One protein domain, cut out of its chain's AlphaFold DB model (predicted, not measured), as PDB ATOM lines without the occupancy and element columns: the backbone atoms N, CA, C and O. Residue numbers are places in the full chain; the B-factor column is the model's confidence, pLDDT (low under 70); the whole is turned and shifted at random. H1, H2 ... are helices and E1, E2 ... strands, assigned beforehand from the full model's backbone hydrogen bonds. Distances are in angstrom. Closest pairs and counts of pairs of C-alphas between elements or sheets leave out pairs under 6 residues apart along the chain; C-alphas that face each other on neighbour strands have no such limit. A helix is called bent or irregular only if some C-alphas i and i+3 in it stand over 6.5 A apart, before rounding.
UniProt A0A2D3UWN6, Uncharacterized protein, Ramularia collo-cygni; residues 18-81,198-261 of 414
ATOM      1  N   GLU A  18     102.854 158.504  97.345       78.50
ATOM      2  CA  GLU A  18     104.159 158.692  97.982       78.50
ATOM      3  C   GLU A  18     105.098 157.540  97.598       78.50
ATOM      4  O   GLU A  18     104.741 156.365  97.710       78.50
ATOM      5  N   GLN A  19     106.295 157.876  97.122       80.19
ATOM      6  CA  GLN A  19     107.327 156.920  96.726       80.19
ATOM      7  C   GLN A  19     108.652 157.246  97.412       80.19
ATOM      8  O   GLN A  19     109.008 158.414  97.557       80.19
ATOM      9  N   THR A  20     109.394 156.212  97.804       80.56
ATOM     10  CA  THR A  20     110.783 156.345  98.265       80.56
ATOM     11  C   THR A  20     111.710 156.349  97.051       80.56
ATOM     12  O   THR A  20     111.604 155.470  96.196       80.56
ATOM     13  N   TYR A  21     112.596 157.339  96.975       79.38
ATOM     14  CA  TYR A  21     113.527 157.558  95.860       79.38
ATOM     15  C   TYR A  21     114.963 157.208  96.202       79.38
ATOM     16  O   TYR A  21     115.726 156.783  95.337       79.38
ATOM     17  N   ALA A  22     115.339 157.424  97.456       82.62
ATOM     18  CA  ALA A  22     116.655 157.098  97.954       82.62
ATOM     19  C   ALA A  22     116.579 156.782  99.444       82.62
ATOM     20  O   ALA A  22     115.707 157.280 100.160       82.62
ATOM     21  N   THR A  23     117.510 155.965  99.906       84.19
ATOM     22  CA  THR A  23     117.727 155.703 101.323       84.19
ATOM     23  C   THR A  23     119.206 155.851 101.614       84.19
ATOM     24  O   THR A  23     120.050 155.488 100.790       84.19
ATOM     25  N   ALA A  24     119.516 156.423 102.767       85.44
ATOM     26  CA  ALA A  24     120.875 156.497 103.249       85.44
ATOM     27  C   ALA A  24     120.945 156.085 104.714       85.44
ATOM     28  O   ALA A  24     120.122 156.497 105.534       85.44
ATOM     29  N   GLU A  25     121.969 155.311 105.043       84.75
ATOM     30  CA  GLU A  25     122.334 154.986 106.419       84.75
ATOM     31  C   GLU A  25     123.789 155.388 106.630       84.75
ATOM     32  O   GLU A  25     124.584 155.482 105.689       84.75
ATOM     33  N   HIS A  26     124.134 155.604 107.890       80.50
ATOM     34  CA  HIS A  26     125.509 155.775 108.310       80.50
ATOM     35  C   HIS A  26     125.895 154.578 109.175       80.50
ATOM     36  O   HIS A  26     125.080 154.084 109.954       80.50
ATOM     37  N   ASN A  27     127.128 154.109 109.022       72.94
ATOM     38  CA  ASN A  27     127.709 153.085 109.874       72.94
ATOM     39  C   ASN A  27     129.040 153.597 110.411       72.94
ATOM     40  O   ASN A  27     129.894 154.045 109.644       72.94
ATOM     41  N   PHE A  28     129.212 153.484 111.722       65.62
ATOM     42  CA  PHE A  28     130.473 153.791 112.375       65.62
ATOM     43  C   PHE A  28     131.416 152.596 112.259       65.62
ATOM     44  O   PHE A  28     131.092 151.498 112.722       65.62
ATOM     45  N   VAL A  29     132.587 152.800 111.655       62.22
ATOM     46  CA  VAL A  29     133.619 151.760 111.515       62.22
ATOM     47  C   VAL A  29     134.846 152.140 112.343       62.22
ATOM     48  O   VAL A  29     135.958 152.248 111.831       62.22
ATOM     49  N   GLY A  30     134.656 152.353 113.649       61.06
ATOM     50  CA  GLY A  30     135.753 152.588 114.595       61.06
ATOM     51  C   GLY A  30     136.735 153.666 114.116       61.06
ATOM     52  O   GLY A  30     136.347 154.777 113.770       61.06
ATOM     53  N   GLN A  31     138.019 153.304 114.036       52.72
ATOM     54  CA  GLN A  31     139.115 154.187 113.611       52.72
ATOM     55  C   GLN A  31     139.065 154.653 112.140       52.72
ATOM     56  O   GLN A  31     139.843 155.524 111.761       52.72
ATOM     57  N   GLN A  32     138.183 154.105 111.293       53.59
ATOM     58  CA  GLN A  32     138.068 154.487 109.874       53.59
ATOM     59  C   GLN A  32     137.059 155.625 109.620       53.59
ATOM     60  O   GLN A  32     136.896 156.051 108.476       53.59
ATOM     61  N   GLY A  33     136.425 156.141 110.679       62.97
ATOM     62  CA  GLY A  33     135.438 157.219 110.610       62.97
ATOM     63  C   GLY A  33     134.035 156.758 110.222       62.97
ATOM     64  O   GLY A  33     133.727 155.562 110.188       62.97
ATOM     65  N   ASP A  34     133.175 157.736 109.940       75.25
ATOM     66  CA  ASP A  34     131.779 157.495 109.595       75.25
ATOM     67  C   ASP A  34     131.594 157.273 108.110       75.25
ATOM     68  O   ASP A  34     131.888 158.142 107.283       75.25
ATOM     69  N   ILE A  35     131.046 156.106 107.786       84.12
ATOM     70  CA  ILE A  35     130.716 155.728 106.424       84.12
ATOM     71  C   ILE A  35     129.246 156.041 106.179       84.12
ATOM     72  O   ILE A  35     128.353 155.396 106.726       84.12
ATOM     73  N   PHE A  36     128.997 157.001 105.300       87.50
ATOM     74  CA  PHE A  36     127.693 157.307 104.743       87.50
ATOM     75  C   PHE A  36     127.469 156.485 103.477       87.50
ATOM     76  O   PHE A  36     128.215 156.601 102.504       87.50
ATOM     77  N   THR A  37     126.432 155.655 103.471       90.50
ATOM     78  CA  THR A  37     126.061 154.854 102.301       90.50
ATOM     79  C   THR A  37     124.715 155.316 101.789       90.50
ATOM     80  O   THR A  37     123.764 155.417 102.561       90.50
ATOM     81  N   VAL A  38     124.628 155.574 100.488       91.25
ATOM     82  CA  VAL A  38     123.394 155.983  99.819       91.25
ATOM     83  C   VAL A  38     123.049 155.009  98.704       91.25
ATOM     84  O   VAL A  38     123.902 154.628  97.902       91.25
ATOM     85  N   LEU A  39     121.776 154.631  98.653       89.69
ATOM     86  CA  LEU A  39     121.164 153.875  97.570       89.69
ATOM     87  C   LEU A  39     120.076 154.741  96.942       89.69
ATOM     88  O   LEU A  39     119.190 155.236  97.640       89.69
ATOM     89  N   ILE A  40     120.144 154.924  95.628       89.56
ATOM     90  CA  ILE A  40     119.205 155.726  94.845       89.56
ATOM     91  C   ILE A  40     118.528 154.822  93.824       89.56
ATOM     92  O   ILE A  40     119.190 154.025  93.160       89.56
ATOM     93  N   GLY A  41     117.225 155.018  93.649       79.81
ATOM     94  CA  GLY A  41     116.457 154.432  92.563       79.81
ATOM     95  C   GLY A  41     115.757 153.119  92.904       79.81
ATOM     96  O   GLY A  41     115.958 152.499  93.946       79.81
ATOM     97  N   LEU A  42     114.893 152.715  91.975       60.44
ATOM     98  CA  LEU A  42     114.115 151.479  91.981       60.44
ATOM     99  C   LEU A  42     114.429 150.692  90.702       60.44
ATOM    100  O   LEU A  42     114.702 151.305  89.670       60.44
ATOM    101  N   PRO A  43     114.314 149.354  90.709       49.91
ATOM    102  CA  PRO A  43     114.358 148.577  89.474       49.91
ATOM    103  C   PRO A  43     113.191 148.981  88.545       49.91
ATOM    104  O   PRO A  43     112.024 148.809  88.900       49.91
ATOM    105  N   GLY A  44     113.487 149.532  87.361       64.94
ATOM    106  CA  GLY A  44     112.493 149.986  86.376       64.94
ATOM    107  C   GLY A  44     113.114 150.787  85.222       64.94
ATOM    108  O   GLY A  44     114.332 150.912  85.143       64.94
ATOM    109  N   THR A  45     112.295 151.330  84.310       72.50
ATOM    110  CA  THR A  45     112.805 152.249  83.277       72.50
ATOM    111  C   THR A  45     113.076 153.623  83.897       72.50
ATOM    112  O   THR A  45     112.149 154.193  84.491       72.50
ATOM    113  N   PRO A  46     114.287 154.182  83.734       82.00
ATOM    114  CA  PRO A  46     114.636 155.492  84.263       82.00
ATOM    115  C   PRO A  46     113.623 156.527  83.785       82.00
ATOM    116  O   PRO A  46     113.271 156.572  82.606       82.00
ATOM    117  N   THR A  47     113.125 157.334  84.715       84.69
ATOM    118  CA  THR A  47     112.165 158.398  84.430       84.69
ATOM    119  C   THR A  47     112.693 159.679  85.048       84.69
ATOM    120  O   THR A  47     113.046 159.697  86.225       84.69
ATOM    121  N   ASP A  48     112.755 160.739  84.253       87.00
ATOM    122  CA  ASP A  48     113.114 162.070  84.703       87.00
ATOM    123  C   ASP A  48     112.014 162.607  85.636       87.00
ATOM    124  O   ASP A  48     110.870 162.775  85.198       87.00
ATOM    125  N   PRO A  49     112.322 162.891  86.912       85.56
ATOM    126  CA  PRO A  49     111.321 163.318  87.884       85.56
ATOM    127  C   PRO A  49     110.629 164.640  87.532       85.56
ATOM    128  O   PRO A  49     109.516 164.880  87.993       85.56
ATOM    129  N   SER A  50     111.255 165.497  86.722       84.81
ATOM    130  CA  SER A  50     110.703 166.803  86.352       84.81
ATOM    131  C   SER A  50     109.706 166.728  85.194       84.81
ATOM    132  O   SER A  50     108.743 167.495  85.158       84.81
ATOM    133  N   THR A  51     109.900 165.788  84.263       87.06
ATOM    134  CA  THR A  51     109.071 165.667  83.048       87.06
ATOM    135  C   THR A  51     108.185 164.426  83.030       87.06
ATOM    136  O   THR A  51     107.202 164.394  82.292       87.06
ATOM    137  N   GLY A  52     108.515 163.406  83.826       84.31
ATOM    138  CA  GLY A  52     107.866 162.097  83.777       84.31
ATOM    139  C   GLY A  52     108.204 161.274  82.527       84.31
ATOM    140  O   GLY A  52     107.565 160.247  82.288       84.31
ATOM    141  N   LEU A  53     109.180 161.713  81.723       87.31
ATOM    142  CA  LEU A  53     109.639 161.054  80.495       87.31
ATOM    143  C   LEU A  53     110.999 160.374  80.701       87.31
ATOM    144  O   LEU A  53     111.606 160.489  81.760       87.31
ATOM    145  N   ALA A  54     111.493 159.657  79.689       87.50
ATOM    146  CA  ALA A  54     112.852 159.121  79.725       87.50
ATOM    147  C   ALA A  54     113.885 160.265  79.843       87.50
ATOM    148  O   ALA A  54     113.701 161.305  79.199       87.50
ATOM    149  N   PRO A  55     114.969 160.097  80.624       88.00
ATOM    150  CA  PRO A  55     116.024 161.097  80.714       88.00
ATOM    151  C   PRO A  55     116.640 161.376  79.339       88.00
ATOM    152  O   PRO A  55     116.945 160.462  78.571       88.00
ATOM    153  N   THR A  56     116.822 162.653  79.017       88.38
ATOM    154  CA  THR A  56     117.457 163.078  77.765       88.38
ATOM    155  C   THR A  56     118.968 162.852  77.806       88.38
ATOM    156  O   THR A  56     119.577 162.968  78.866       88.38
ATOM    157  N   GLY A  57     119.595 162.615  76.650       86.00
ATOM    158  CA  GLY A  57     121.056 162.489  76.546       86.00
ATOM    159  C   GLY A  57     121.600 161.079  76.799       86.00
ATOM    160  O   GLY A  57     122.812 160.898  76.811       86.00
ATOM    161  N   CYS A  58     120.728 160.077  76.934       87.06
ATOM    162  CA  CYS A  58     121.096 158.672  77.145       87.06
ATOM    163  C   CYS A  58     121.338 157.878  75.844       87.06
ATOM    164  O   CYS A  58     121.447 156.656  75.880       87.06
ATOM    165  N   ASP A  59     121.428 158.555  74.695       86.12
ATOM    166  CA  ASP A  59     121.475 157.913  73.369       86.12
ATOM    167  C   ASP A  59     122.843 157.299  73.028       86.12
ATOM    168  O   ASP A  59     122.950 156.422  72.171       86.12
ATOM    169  N   SER A  60     123.913 157.754  73.689       85.75
ATOM    170  CA  SER A  60     125.262 157.220  73.482       85.75
ATOM    171  C   SER A  60     125.572 156.078  74.449       85.75
ATOM    172  O   SER A  60     125.123 156.071  75.593       85.75
ATOM    173  N   GLN A  61     126.411 155.130  74.023       79.31
ATOM    174  CA  GLN A  61     126.809 153.990  74.857       79.31
ATOM    175  C   GLN A  61     127.504 154.417  76.164       79.31
ATOM    176  O   GLN A  61     127.308 153.774  77.192       79.31
ATOM    177  N   ALA A  62     128.273 155.512  76.136       79.81
ATOM    178  CA  ALA A  62     128.904 156.081  77.325       79.81
ATOM    179  C   ALA A  62     127.878 156.742  78.262       79.81
ATOM    180  O   ALA A  62     127.934 156.545  79.472       79.81
ATOM    181  N   ALA A  63     126.904 157.475  77.713       79.44
ATOM    182  CA  ALA A  63     125.880 158.139  78.514       79.44
ATOM    183  C   ALA A  63     124.866 157.157  79.120       79.44
ATOM    184  O   ALA A  63     124.427 157.355  80.249       79.44
ATOM    185  N   ASN A  64     124.549 156.060  78.425       81.56
ATOM    186  CA  ASN A  64     123.630 155.026  78.908       81.56
ATOM    187  C   ASN A  64     124.110 154.348  80.210       81.56
ATOM    188  O   ASN A  64     123.311 153.812  80.969       81.56
ATOM    189  N   GLN A  65     125.416 154.387  80.505       83.44
ATOM    190  CA  GLN A  65     125.954 153.844  81.757       83.44
ATOM    191  C   GLN A  65     126.021 154.847  82.915       83.44
ATOM    192  O   GLN A  65     126.447 154.488  84.010       83.44
ATOM    193  N   THR A  66     125.599 156.092  82.701       88.25
ATOM    194  CA  THR A  66     125.526 157.073  83.787       88.25
ATOM    195  C   THR A  66     124.408 156.717  84.763       88.25
ATOM    196  O   THR A  66     123.390 156.137  84.386       88.25
ATOM    197  N   TRP A  67     124.580 157.110  86.023       90.56
ATOM    198  CA  TRP A  67     123.612 156.868  87.097       90.56
ATOM    199  C   TRP A  67     122.205 157.358  86.739       90.56
ATOM    200  O   TRP A  67     121.233 156.612  86.863       90.56
ATOM    201  N   ARG A  68     122.106 158.569  86.175       88.19
ATOM    202  CA  ARG A  68     120.850 159.140  85.672       88.19
ATOM    203  C   ARG A  68     120.178 158.267  84.609       88.19
ATOM    204  O   ARG A  68     118.971 158.049  84.673       88.19
ATOM    205  N   CYS A  69     120.943 157.775  83.635       88.38
ATOM    206  CA  CYS A  69     120.413 156.972  82.531       88.38
ATOM    207  C   CYS A  69     120.110 155.522  82.916       88.38
ATOM    208  O   CYS A  69     119.302 154.891  82.245       88.38
ATOM    209  N   GLN A  70     120.714 154.994  83.983       87.94
ATOM    210  CA  GLN A  70     120.380 153.674  84.531       87.94
ATOM    211  C   GLN A  70     119.200 153.731  85.506       87.94
ATOM    212  O   GLN A  70     118.479 152.746  85.661       87.94
ATOM    213  N   GLY A  71     118.966 154.885  86.135       87.06
ATOM    214  CA  GLY A  71     117.859 155.089  87.067       87.06
ATOM    215  C   GLY A  71     118.112 154.540  88.473       87.06
ATOM    216  O   GLY A  71     117.203 154.587  89.303       87.06
ATOM    217  N   TYR A  72     119.322 154.048  88.747       88.75
ATOM    218  CA  TYR A  72     119.764 153.627  90.070       88.75
ATOM    219  C   TYR A  72     121.238 153.972  90.299       88.75
ATOM    220  O   TYR A  72     122.024 154.083  89.358       88.75
ATOM    221  N   ALA A  73     121.616 154.127  91.565       90.62
ATOM    222  CA  ALA A  73     122.992 154.354  91.980       90.62
ATOM    223  C   ALA A  73     123.238 153.853  93.403       90.62
ATOM    224  O   ALA A  73     122.324 153.767  94.222       90.62
ATOM    225  N   ALA A  74     124.501 153.570  93.698       90.94
ATOM    226  CA  ALA A  74     124.976 153.306  95.043       90.94
ATOM    227  C   ALA A  74     126.297 154.048  95.243       90.94
ATOM    228  O   ALA A  74     127.182 153.970  94.388       90.94
ATOM    229  N   ALA A  75     126.433 154.753  96.362       91.38
ATOM    230  CA  ALA A  75     127.674 155.417  96.737       91.38
ATOM    231  C   ALA A  75     127.987 155.148  98.207       91.38
ATOM    232  O   ALA A  75     127.082 155.040  99.035       91.38
ATOM    233  N   SER A  76     129.276 155.072  98.523       91.25
ATOM    234  CA  SER A  76     129.762 155.059  99.896       91.25
ATOM    235  C   SER A  76     130.811 156.150 100.039       91.25
ATOM    236  O   SER A  76     131.789 156.182  99.292       91.25
ATOM    237  N   CYS A  77     130.564 157.074 100.958       89.25
ATOM    238  CA  CYS A  77     131.424 158.206 101.262       89.25
ATOM    239  C   CYS A  77     131.818 158.119 102.734       89.25
ATOM    240  O   CYS A  77     130.982 157.801 103.572       89.25
ATOM    241  N   ALA A  78     133.072 158.421 103.053       85.06
ATOM    242  CA  ALA A  78     133.543 158.472 104.430       85.06
ATOM    243  C   ALA A  78     134.125 159.851 104.726       85.06
ATOM    244  O   ALA A  78     134.770 160.453 103.865       85.06
ATOM    245  N   ALA A  79     133.905 160.340 105.941       85.38
ATOM    246  CA  ALA A  79     134.561 161.539 106.434       85.38
ATOM    247  C   ALA A  79     135.206 161.239 107.785       85.38
ATOM    248  O   ALA A  79     134.581 160.684 108.685       85.38
ATOM    249  N   PHE A  80     136.480 161.600 107.901       83.44
ATOM    250  CA  PHE A  80     137.298 161.355 109.080       83.44
ATOM    251  C   PHE A  80     138.355 162.460 109.231       83.44
ATOM    252  O   PHE A  80     138.703 163.124 108.244       83.44
ATOM    253  N   PRO A  81     138.881 162.680 110.449       84.56
ATOM    254  CA  PRO A  81     139.968 163.624 110.675       84.56
ATOM    255  C   PRO A  81     141.217 163.260 109.862       84.56
ATOM    256  O   PRO A  81     141.675 162.118 109.873       84.56
ATOM    257  N   LEU A 198     131.025 164.457 114.896       84.19
ATOM    258  CA  LEU A 198     131.077 164.301 113.446       84.19
ATOM    259  C   LEU A 198     130.140 163.178 112.989       84.19
ATOM    260  O   LEU A 198     129.378 163.385 112.043       84.19
ATOM    261  N   GLN A 199     130.109 162.063 113.718       82.56
ATOM    262  CA  GLN A 199     129.166 160.970 113.511       82.56
ATOM    263  C   GLN A 199     127.730 161.447 113.595       82.56
ATOM    264  O   GLN A 199     126.941 161.223 112.678       82.56
ATOM    265  N   SER A 200     127.384 162.144 114.673       85.62
ATOM    266  CA  SER A 200     126.032 162.668 114.865       85.62
ATOM    267  C   SER A 200     125.643 163.644 113.748       85.62
ATOM    268  O   SER A 200     124.508 163.634 113.265       85.62
ATOM    269  N   PHE A 201     126.595 164.465 113.297       87.38
ATOM    270  CA  PHE A 201     126.402 165.413 112.206       87.38
ATOM    271  C   PHE A 201     126.175 164.723 110.853       87.38
ATOM    272  O   PHE A 201     125.217 165.055 110.157       87.38
ATOM    273  N   ILE A 202     127.000 163.735 110.493       87.56
ATOM    274  CA  ILE A 202     126.851 162.961 109.249       87.56
ATOM    275  C   ILE A 202     125.593 162.092 109.303       87.56
ATOM    276  O   ILE A 202     124.874 161.973 108.311       87.56
ATOM    277  N   GLY A 203     125.277 161.527 110.469       85.06
ATOM    278  CA  GLY A 203     124.064 160.749 110.690       85.06
ATOM    279  C   GLY A 203     122.793 161.547 110.395       85.06
ATOM    280  O   GLY A 203     121.844 160.996 109.837       85.06
ATOM    281  N   ALA A 204     122.799 162.860 110.653       87.75
ATOM    282  CA  ALA A 204     121.693 163.757 110.311       87.75
ATOM    283  C   ALA A 204     121.487 163.946 108.794       87.75
ATOM    284  O   ALA A 204     120.441 164.447 108.372       87.75
ATOM    285  N   PHE A 205     122.450 163.549 107.955       89.50
ATOM    286  CA  PHE A 205     122.287 163.548 106.500       89.50
ATOM    287  C   PHE A 205     121.485 162.343 106.012       89.50
ATOM    288  O   PHE A 205     120.904 162.411 104.929       89.50
ATOM    289  N   GLY A 206     121.462 161.257 106.788       87.06
ATOM    290  CA  GLY A 206     120.818 160.001 106.423       87.06
ATOM    291  C   GLY A 206     119.292 160.047 106.456       87.06
ATOM    292  O   GLY A 206     118.664 161.083 106.682       87.06
ATOM    293  N   GLY A 207     118.691 158.882 106.236       88.94
ATOM    294  CA  GLY A 207     117.248 158.686 106.205       88.94
ATOM    295  C   GLY A 207     116.698 158.465 104.798       88.94
ATOM    296  O   GLY A 207     117.431 158.306 103.819       88.94
ATOM    297  N   ASN A 208     115.370 158.429 104.711       91.00
ATOM    298  CA  ASN A 208     114.666 158.194 103.458       91.00
ATOM    299  C   ASN A 208     114.344 159.515 102.764       91.00
ATOM    300  O   ASN A 208     113.863 160.461 103.387       91.00
ATOM    301  N   LEU A 209     114.566 159.538 101.455       90.94
ATOM    302  CA  LEU A 209     114.073 160.572 100.567       90.94
ATOM    303  C   LEU A 209     112.763 160.078  99.949       90.94
ATOM    304  O   LEU A 209     112.781 159.182  99.102       90.94
ATOM    305  N   THR A 210     111.635 160.636 100.381       89.81
ATOM    306  CA  THR A 210     110.312 160.338  99.815       89.81
ATOM    307  C   THR A 210     109.817 161.492  98.956       89.81
ATOM    308  O   THR A 210     110.254 162.632  99.092       89.81
ATOM    309  N   GLY A 211     108.920 161.211  98.021       86.31
ATOM    310  CA  GLY A 211     108.342 162.238  97.172       86.31
ATOM    311  C   GLY A 211     106.953 161.879  96.677       86.31
ATOM    312  O   GLY A 211     106.592 160.705  96.600       86.31
ATOM    313  N   MET A 212     106.162 162.905  96.358       83.31
ATOM    314  CA  MET A 212     104.804 162.738  95.835       83.31
ATOM    315  C   MET A 212     104.793 162.819  94.314       83.31
ATOM    316  O   MET A 212     105.224 163.821  93.733       83.31
ATOM    317  N   VAL A 213     104.233 161.796  93.672       80.44
ATOM    318  CA  VAL A 213     104.139 161.700  92.211       80.44
ATOM    319  C   VAL A 213     102.722 161.977  91.741       80.44
ATOM    320  O   VAL A 213     101.756 161.477  92.314       80.44
ATOM    321  N   GLY A 214     102.579 162.763  90.673       76.62
ATOM    322  CA  GLY A 214     101.293 162.907  89.991       76.62
ATOM    323  C   GLY A 214     100.936 161.664  89.172       76.62
ATOM    324  O   GLY A 214     101.686 161.303  88.270       76.62
ATOM    325  N   ASP A 215      99.764 161.071  89.410       69.38
ATOM    326  CA  ASP A 215      99.325 159.822  88.756       69.38
ATOM    327  C   ASP A 215      99.347 159.866  87.219       69.38
ATOM    328  O   ASP A 215      99.725 158.892  86.572       69.38
ATOM    329  N   ALA A 216      98.954 160.995  86.617       69.31
ATOM    330  CA  ALA A 216      98.836 161.117  85.161       69.31
ATOM    331  C   ALA A 216     100.158 161.474  84.465       69.31
ATOM    332  O   ALA A 216     100.385 161.070  83.328       69.31
ATOM    333  N   THR A 217     101.014 162.256  85.122       68.88
ATOM    334  CA  THR A 217     102.225 162.810  84.502       68.88
ATOM    335  C   THR A 217     103.499 162.130  84.974       68.88
ATOM    336  O   THR A 217     104.538 162.349  84.372       68.88
ATOM    337  N   LYS A 218     103.450 161.338  86.052       77.00
ATOM    338  CA  LYS A 218     104.627 160.804  86.757       77.00
ATOM    339  C   LYS A 218     105.645 161.871  87.190       77.00
ATOM    340  O   LYS A 218     106.777 161.545  87.524       77.00
ATOM    341  N   ILE A 219     105.230 163.138  87.217       83.69
ATOM    342  CA  ILE A 219     106.069 164.260  87.639       83.69
ATOM    343  C   ILE A 219     106.101 164.306  89.164       83.69
ATOM    344  O   ILE A 219     105.058 164.218  89.826       83.69
ATOM    345  N   LEU A 220     107.301 164.483  89.698       86.00
ATOM    346  CA  LEU A 220     107.591 164.680  91.106       86.00
ATOM    347  C   LEU A 220     107.183 166.095  91.532       86.00
ATOM    348  O   LEU A 220     107.684 167.087  91.008       86.00
ATOM    349  N   ARG A 221     106.242 166.191  92.475       85.19
ATOM    350  CA  ARG A 221     105.682 167.472  92.945       85.19
ATOM    351  C   ARG A 221     106.354 168.002  94.201       85.19
ATOM    352  O   ARG A 221     106.385 169.210  94.415       85.19
ATOM    353  N   SER A 222     106.836 167.103  95.045       86.50
ATOM    354  CA  SER A 222     107.507 167.435  96.294       86.50
ATOM    355  C   SER A 222     108.507 166.346  96.645       86.50
ATOM    356  O   SER A 222     108.296 165.176  96.328       86.50
ATOM    357  N   LEU A 223     109.579 166.755  97.317       89.19
ATOM    358  CA  LEU A 223     110.574 165.887  97.929       89.19
ATOM    359  C   LEU A 223     110.605 166.177  99.425       89.19
ATOM    360  O   LEU A 223     110.570 167.335  99.841       89.19
ATOM    361  N   ASN A 224     110.672 165.120 100.220       91.62
ATOM    362  CA  ASN A 224     110.794 165.171 101.661       91.62
ATOM    363  C   ASN A 224     111.955 164.276 102.100       91.62
ATOM    364  O   ASN A 224     112.109 163.159 101.618       91.62
ATOM    365  N   GLY A 225     112.794 164.785 102.994       90.56
ATOM    366  CA  GLY A 225     114.045 164.153 103.406       90.56
ATOM    367  C   GLY A 225     115.088 165.203 103.771       90.56
ATOM    368  O   GLY A 225     114.829 166.407 103.665       90.56
ATOM    369  N   SER A 226     116.275 164.763 104.193       92.88
ATOM    370  CA  SER A 226     117.348 165.688 104.566       92.88
ATOM    371  C   SER A 226     117.730 166.595 103.377       92.88
ATOM    372  O   SER A 226     117.714 166.145 102.224       92.88
ATOM    373  N   PRO A 227     118.097 167.871 103.609       92.31
ATOM    374  CA  PRO A 227     118.542 168.759 102.532       92.31
ATOM    375  C   PRO A 227     119.746 168.207 101.759       92.31
ATOM    376  O   PRO A 227     119.856 168.407 100.551       92.31
ATOM    377  N   VAL A 228     120.626 167.467 102.442       92.00
ATOM    378  CA  VAL A 228     121.777 166.801 101.821       92.00
ATOM    379  C   VAL A 228     121.311 165.711 100.859       92.00
ATOM    380  O   VAL A 228     121.757 165.689  99.718       92.00
ATOM    381  N   MET A 229     120.353 164.871 101.256       92.31
ATOM    382  CA  MET A 229     119.794 163.843 100.371       92.31
ATOM    383  C   MET A 229     119.046 164.433  99.177       92.31
ATOM    384  O   MET A 229     119.170 163.922  98.066       92.31
ATOM    385  N   GLN A 230     118.318 165.536  99.371       92.94
ATOM    386  CA  GLN A 230     117.698 166.266  98.263       92.94
ATOM    387  C   GLN A 230     118.751 166.805  97.282       92.94
ATOM    388  O   GLN A 230     118.555 166.721  96.072       92.94
ATOM    389  N   SER A 231     119.883 167.301  97.795       93.94
ATOM    390  CA  SER A 231     121.013 167.785  96.992       93.94
ATOM    391  C   SER A 231     121.753 166.662  96.261       93.94
ATOM    392  O   SER A 231     122.171 166.863  95.125       93.94
ATOM    393  N   ILE A 232     121.917 165.491  96.886       93.25
ATOM    394  CA  ILE A 232     122.514 164.301  96.256       93.25
ATOM    395  C   ILE A 232     121.612 163.803  95.126       93.25
ATOM    396  O   ILE A 232     122.090 163.556  94.023       93.25
ATOM    397  N   PHE A 233     120.307 163.677  95.387       91.31
ATOM    398  CA  PHE A 233     119.338 163.216  94.394       91.31
ATOM    399  C   PHE A 233     119.137 164.223  93.257       91.31
ATOM    400  O   PHE A 233     118.864 163.813  92.132       91.31
ATOM    401  N   ASN A 234     119.246 165.522  93.553       92.00
ATOM    402  CA  ASN A 234     119.200 166.628  92.596       92.00
ATOM    403  C   ASN A 234     118.055 166.505  91.569       92.00
ATOM    404  O   ASN A 234     118.265 166.583  90.361       92.00
ATOM    405  N   TYR A 235     116.837 166.219  92.043       88.62
ATOM    406  CA  TYR A 235     115.660 165.987  91.188       88.62
ATOM    407  C   TYR A 235     115.883 164.962  90.052       88.62
ATOM    408  O   TYR A 235     115.278 165.068  88.989       88.62
ATOM    409  N   GLY A 236     116.713 163.940  90.282       87.56
ATOM    410  CA  GLY A 236     117.019 162.875  89.322       87.56
ATOM    411  C   GLY A 236     118.309 163.076  88.526       87.56
ATOM    412  O   GLY A 236     118.676 162.188  87.760       87.56
ATOM    413  N   ASP A 237     119.013 164.194  88.715       88.88
ATOM    414  CA  ASP A 237     120.310 164.472  88.089       88.88
ATOM    415  C   ASP A 237     121.479 164.188  89.044       88.88
ATOM    416  O   ASP A 237     122.244 165.078  89.420       88.88
ATOM    417  N   TYR A 238     121.563 162.937  89.497       91.19
ATOM    418  CA  TYR A 238     122.569 162.461  90.447       91.19
ATOM    419  C   TYR A 238     123.751 161.782  89.739       91.19
ATOM    420  O   TYR A 238     123.586 161.062  88.751       91.19
ATOM    421  N   SER A 239     124.956 161.968  90.283       92.75
ATOM    422  CA  SER A 239     126.189 161.308  89.831       92.75
ATOM    423  C   SER A 239     127.166 161.077  90.988       92.75
ATOM    424  O   SER A 239     127.017 161.664  92.070       92.75
ATOM    425  N   LEU A 240     128.177 160.227  90.768       92.00
ATOM    426  CA  LEU A 240     129.219 159.981  91.767       92.00
ATOM    427  C   LEU A 240     130.055 161.238  91.986       92.00
ATOM    428  O   LEU A 240     130.374 161.576  93.120       92.00
ATOM    429  N   GLU A 241     130.367 161.951  90.907       93.88
ATOM    430  CA  GLU A 241     131.188 163.158  90.919       93.88
ATOM    431  C   GLU A 241     130.500 164.277  91.703       93.88
ATOM    432  O   GLU A 241     131.133 164.936  92.527       93.88
ATOM    433  N   HIS A 242     129.189 164.453  91.503       93.56
ATOM    434  CA  HIS A 242     128.394 165.419  92.260       93.56
ATOM    435  C   HIS A 242     128.330 165.046  93.741       93.56
ATOM    436  O   HIS A 242     128.579 165.883  94.606       93.56
ATOM    437  N   THR A 243     128.072 163.769  94.040       93.25
ATOM    438  CA  THR A 243     128.030 163.267  95.422       93.25
ATOM    439  C   THR A 243     129.381 163.459  96.120       93.25
ATOM    440  O   THR A 243     129.428 163.990  97.226       93.25
ATOM    441  N   SER A 244     130.487 163.116  95.456       93.31
ATOM    442  CA  SER A 244     131.847 163.328  95.966       93.31
ATOM    443  C   SER A 244     132.129 164.808  96.208       93.31
ATOM    444  O   SER A 244     132.580 165.176  97.288       93.31
ATOM    445  N   SER A 245     131.795 165.676  95.246       94.25
ATOM    446  CA  SER A 245     132.004 167.121  95.376       94.25
ATOM    447  C   SER A 245     131.209 167.722  96.538       94.25
ATOM    448  O   SER A 245     131.713 168.602  97.237       94.25
ATOM    449  N   LEU A 246     129.991 167.235  96.803       93.75
ATOM    450  CA  LEU A 246     129.222 167.638  97.983       93.75
ATOM    451  C   LEU A 246     129.968 167.295  99.281       93.75
ATOM    452  O   LEU A 246     130.107 168.167 100.140       93.75
ATOM    453  N   PHE A 247     130.493 166.073  99.415       91.81
ATOM    454  CA  PHE A 247     131.273 165.667 100.591       91.81
ATOM    455  C   PHE A 247     132.599 166.438 100.712       91.81
ATOM    456  O   PHE A 247     132.955 166.879 101.808       91.81
ATOM    457  N   ASP A 248     133.292 166.693  99.602       91.12
ATOM    458  CA  ASP A 248     134.505 167.518  99.580       91.12
ATOM    459  C   ASP A 248     134.224 168.957 100.029       91.12
ATOM    460  O   ASP A 248     134.980 169.535 100.815       91.12
ATOM    461  N   ASN A 249     133.103 169.534  99.594       93.19
ATOM    462  CA  ASN A 249     132.683 170.872 100.003       93.19
ATOM    463  C   ASN A 249     132.293 170.915 101.488       93.19
ATOM    464  O   ASN A 249     132.669 171.859 102.187       93.19
ATOM    465  N   ILE A 250     131.592 169.892 101.995       91.31
ATOM    466  CA  ILE A 250     131.235 169.773 103.419       91.31
ATOM    467  C   ILE A 250     132.500 169.683 104.280       91.31
ATOM    468  O   ILE A 250     132.668 170.472 105.212       91.31
ATOM    469  N   THR A 251     133.423 168.776 103.950       90.19
ATOM    470  CA  THR A 251     134.670 168.584 104.711       90.19
ATOM    471  C   THR A 251     135.591 169.804 104.624       90.19
ATOM    472  O   THR A 251     136.218 170.182 105.616       90.19
ATOM    473  N   THR A 252     135.633 170.484 103.476       90.06
ATOM    474  CA  THR A 252     136.381 171.740 103.303       90.06
ATOM    475  C   THR A 252     135.768 172.876 104.117       90.06
ATOM    476  O   THR A 252     136.493 173.634 104.763       90.06
ATOM    477  N   SER A 253     134.438 172.982 104.149       91.06
ATOM    478  CA  SER A 253     133.729 173.953 104.984       91.06
ATOM    479  C   SER A 253     134.009 173.719 106.473       91.06
ATOM    480  O   SER A 253     134.398 174.654 107.176       91.06
ATOM    481  N   LEU A 254     133.929 172.463 106.931       87.44
ATOM    482  CA  LEU A 254     134.267 172.078 108.302       87.44
ATOM    483  C   LEU A 254     135.731 172.404 108.633       87.44
ATOM    484  O   LEU A 254     136.008 173.019 109.659       87.44
ATOM    485  N   SER A 255     136.661 172.089 107.728       85.81
ATOM    486  CA  SER A 255     138.086 172.422 107.877       85.81
ATOM    487  C   SER A 255     138.312 173.928 108.026       85.81
ATOM    488  O   SER A 255     139.032 174.372 108.920       85.81
ATOM    489  N   ASN A 256     137.661 174.740 107.191       86.12
ATOM    490  CA  ASN A 256     137.743 176.198 107.267       86.12
ATOM    491  C   ASN A 256     137.134 176.744 108.560       86.12
ATOM    492  O   ASN A 256     137.672 177.690 109.142       86.12
ATOM    493  N   TYR A 257     136.035 176.148 109.022       84.31
ATOM    494  CA  TYR A 257     135.419 176.505 110.291       84.31
ATOM    495  C   TYR A 257     136.354 176.200 111.465       84.31
ATOM    496  O   TYR A 257     136.588 177.097 112.272       84.31
ATOM    497  N   MET A 258     136.949 175.002 111.516       79.12
ATOM    498  CA  MET A 258     137.922 174.611 112.545       79.12
ATOM    499  C   MET A 258     139.148 175.537 112.561       79.12
ATOM    500  O   MET A 258     139.585 175.961 113.627       79.12
ATOM    501  N   ARG A 259     139.670 175.929 111.387       78.25
ATOM    502  CA  ARG A 259     140.804 176.874 111.279       78.25
ATOM    503  C   ARG A 259     140.471 178.272 111.814       78.25
ATOM    504  O   ARG A 259     141.346 178.937 112.364       78.25
ATOM    505  N   ARG A 260     139.238 178.752 111.612       77.44
ATOM    506  CA  ARG A 260     138.801 180.109 112.009       77.44
ATOM    507  C   ARG A 260     138.249 180.191 113.421       77.44
ATOM    508  O   ARG A 260     138.289 181.264 114.014       77.44
ATOM    509  N   ASN A 261     137.732 179.078 113.924       73.56
ATOM    510  CA  ASN A 261     137.172 178.946 115.257       73.56
ATOM    511  C   ASN A 261     138.022 177.936 116.017       73.56
ATOM    512  O   ASN A 261     137.548 176.836 116.308       73.56
TER     513      ASN A 261
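This is residues 18 to 81 and 198 to 261 of the 414 residues of an uncharacterized protein of Ramularia collo-cygni (UniProt A0A2D3UWN6). A twisted sheet of five strands, curled like part of a barrel, has H2, H3 and the long H4 over one face, in two layers; residues 256 to 261, of which 256 to 260 belong to H4, stick out. The printed part has 128 residues with four named helices and five named strands, in the order E1 E2 H1 E3 H2 E4 E5 H3 H4; the antiparallel sheet runs E3 E2 E1 E4 E5, and the class is mixed. The whole is compact, with a radius of gyration of the C-alphas of 16.0 A, and spans 50 by 33 by 27 A.

E1, residues 18 to 28, bends by 53 degrees at residue 21 and forms a hairpin with E2, residues 34 to 41 (N 23 and O 39, 2.9 A). H1, residues 67 to 70, only grazes the sheet. E3, residues 72 to 79, is E2's antiparallel neighbour, with N 36 and O 77 at 2.8 A. H2, residues 198 to 203, is on the sheet at a height of 8.2 A; its closest C-alphas to E2 are Gln 199 and Asp 34, 5.9 A apart. E4, residues 207 to 213, is antiparallel to E1 (N 21 and O 209, 2.8 A) and forms a hairpin with E5, residues 220 to 224 (N 210 and O 224, 2.8 A). H3, residues 227 to 236, is irregular, with C-alphas 232 and 235 8.7 A apart; its height over the sheet is 7.7 A. H4, residues 240 to 260, lies over E3 on the same face as H3, along the strands at 14 degrees on the local plane; the closest C-alphas are Ala 75 and Leu 240, 6.9 A. The helical hairpin H3 and H4 only just touches, with 3 pairs of C-alphas within 8 A, by residues 242 to 246 of H4 alone; Ile 232 and Thr 243 are closest, 5.7 A between C-alphas. Every O i to N i+4 pair is within hydrogen-bond range in H2 and H4, and 4 of 6 in H3; H1 is too short for one.

E1 begins at C-alpha 18 (104.159, 158.692, 97.982) and is 30.4 A long; E2 is 23.1 A, E3 23.4 A and E4 19.4 A. H4, 30.1 A long, ends at C-alpha 260 (138.801, 180.109, 112.009).

The C-alphas farthest apart, Ala 216 and Asn 261, are 51.9 A apart. Residues 82 to 197 are not printed; C-alphas 81 and 198 are 9.3 A apart across the cut. The link from E2 to H1 is long, 25 residues. Mean pLDDT of the printed part is 84.4; residues 28 to 33, 42 to 44 and 215 to 217 are under 70.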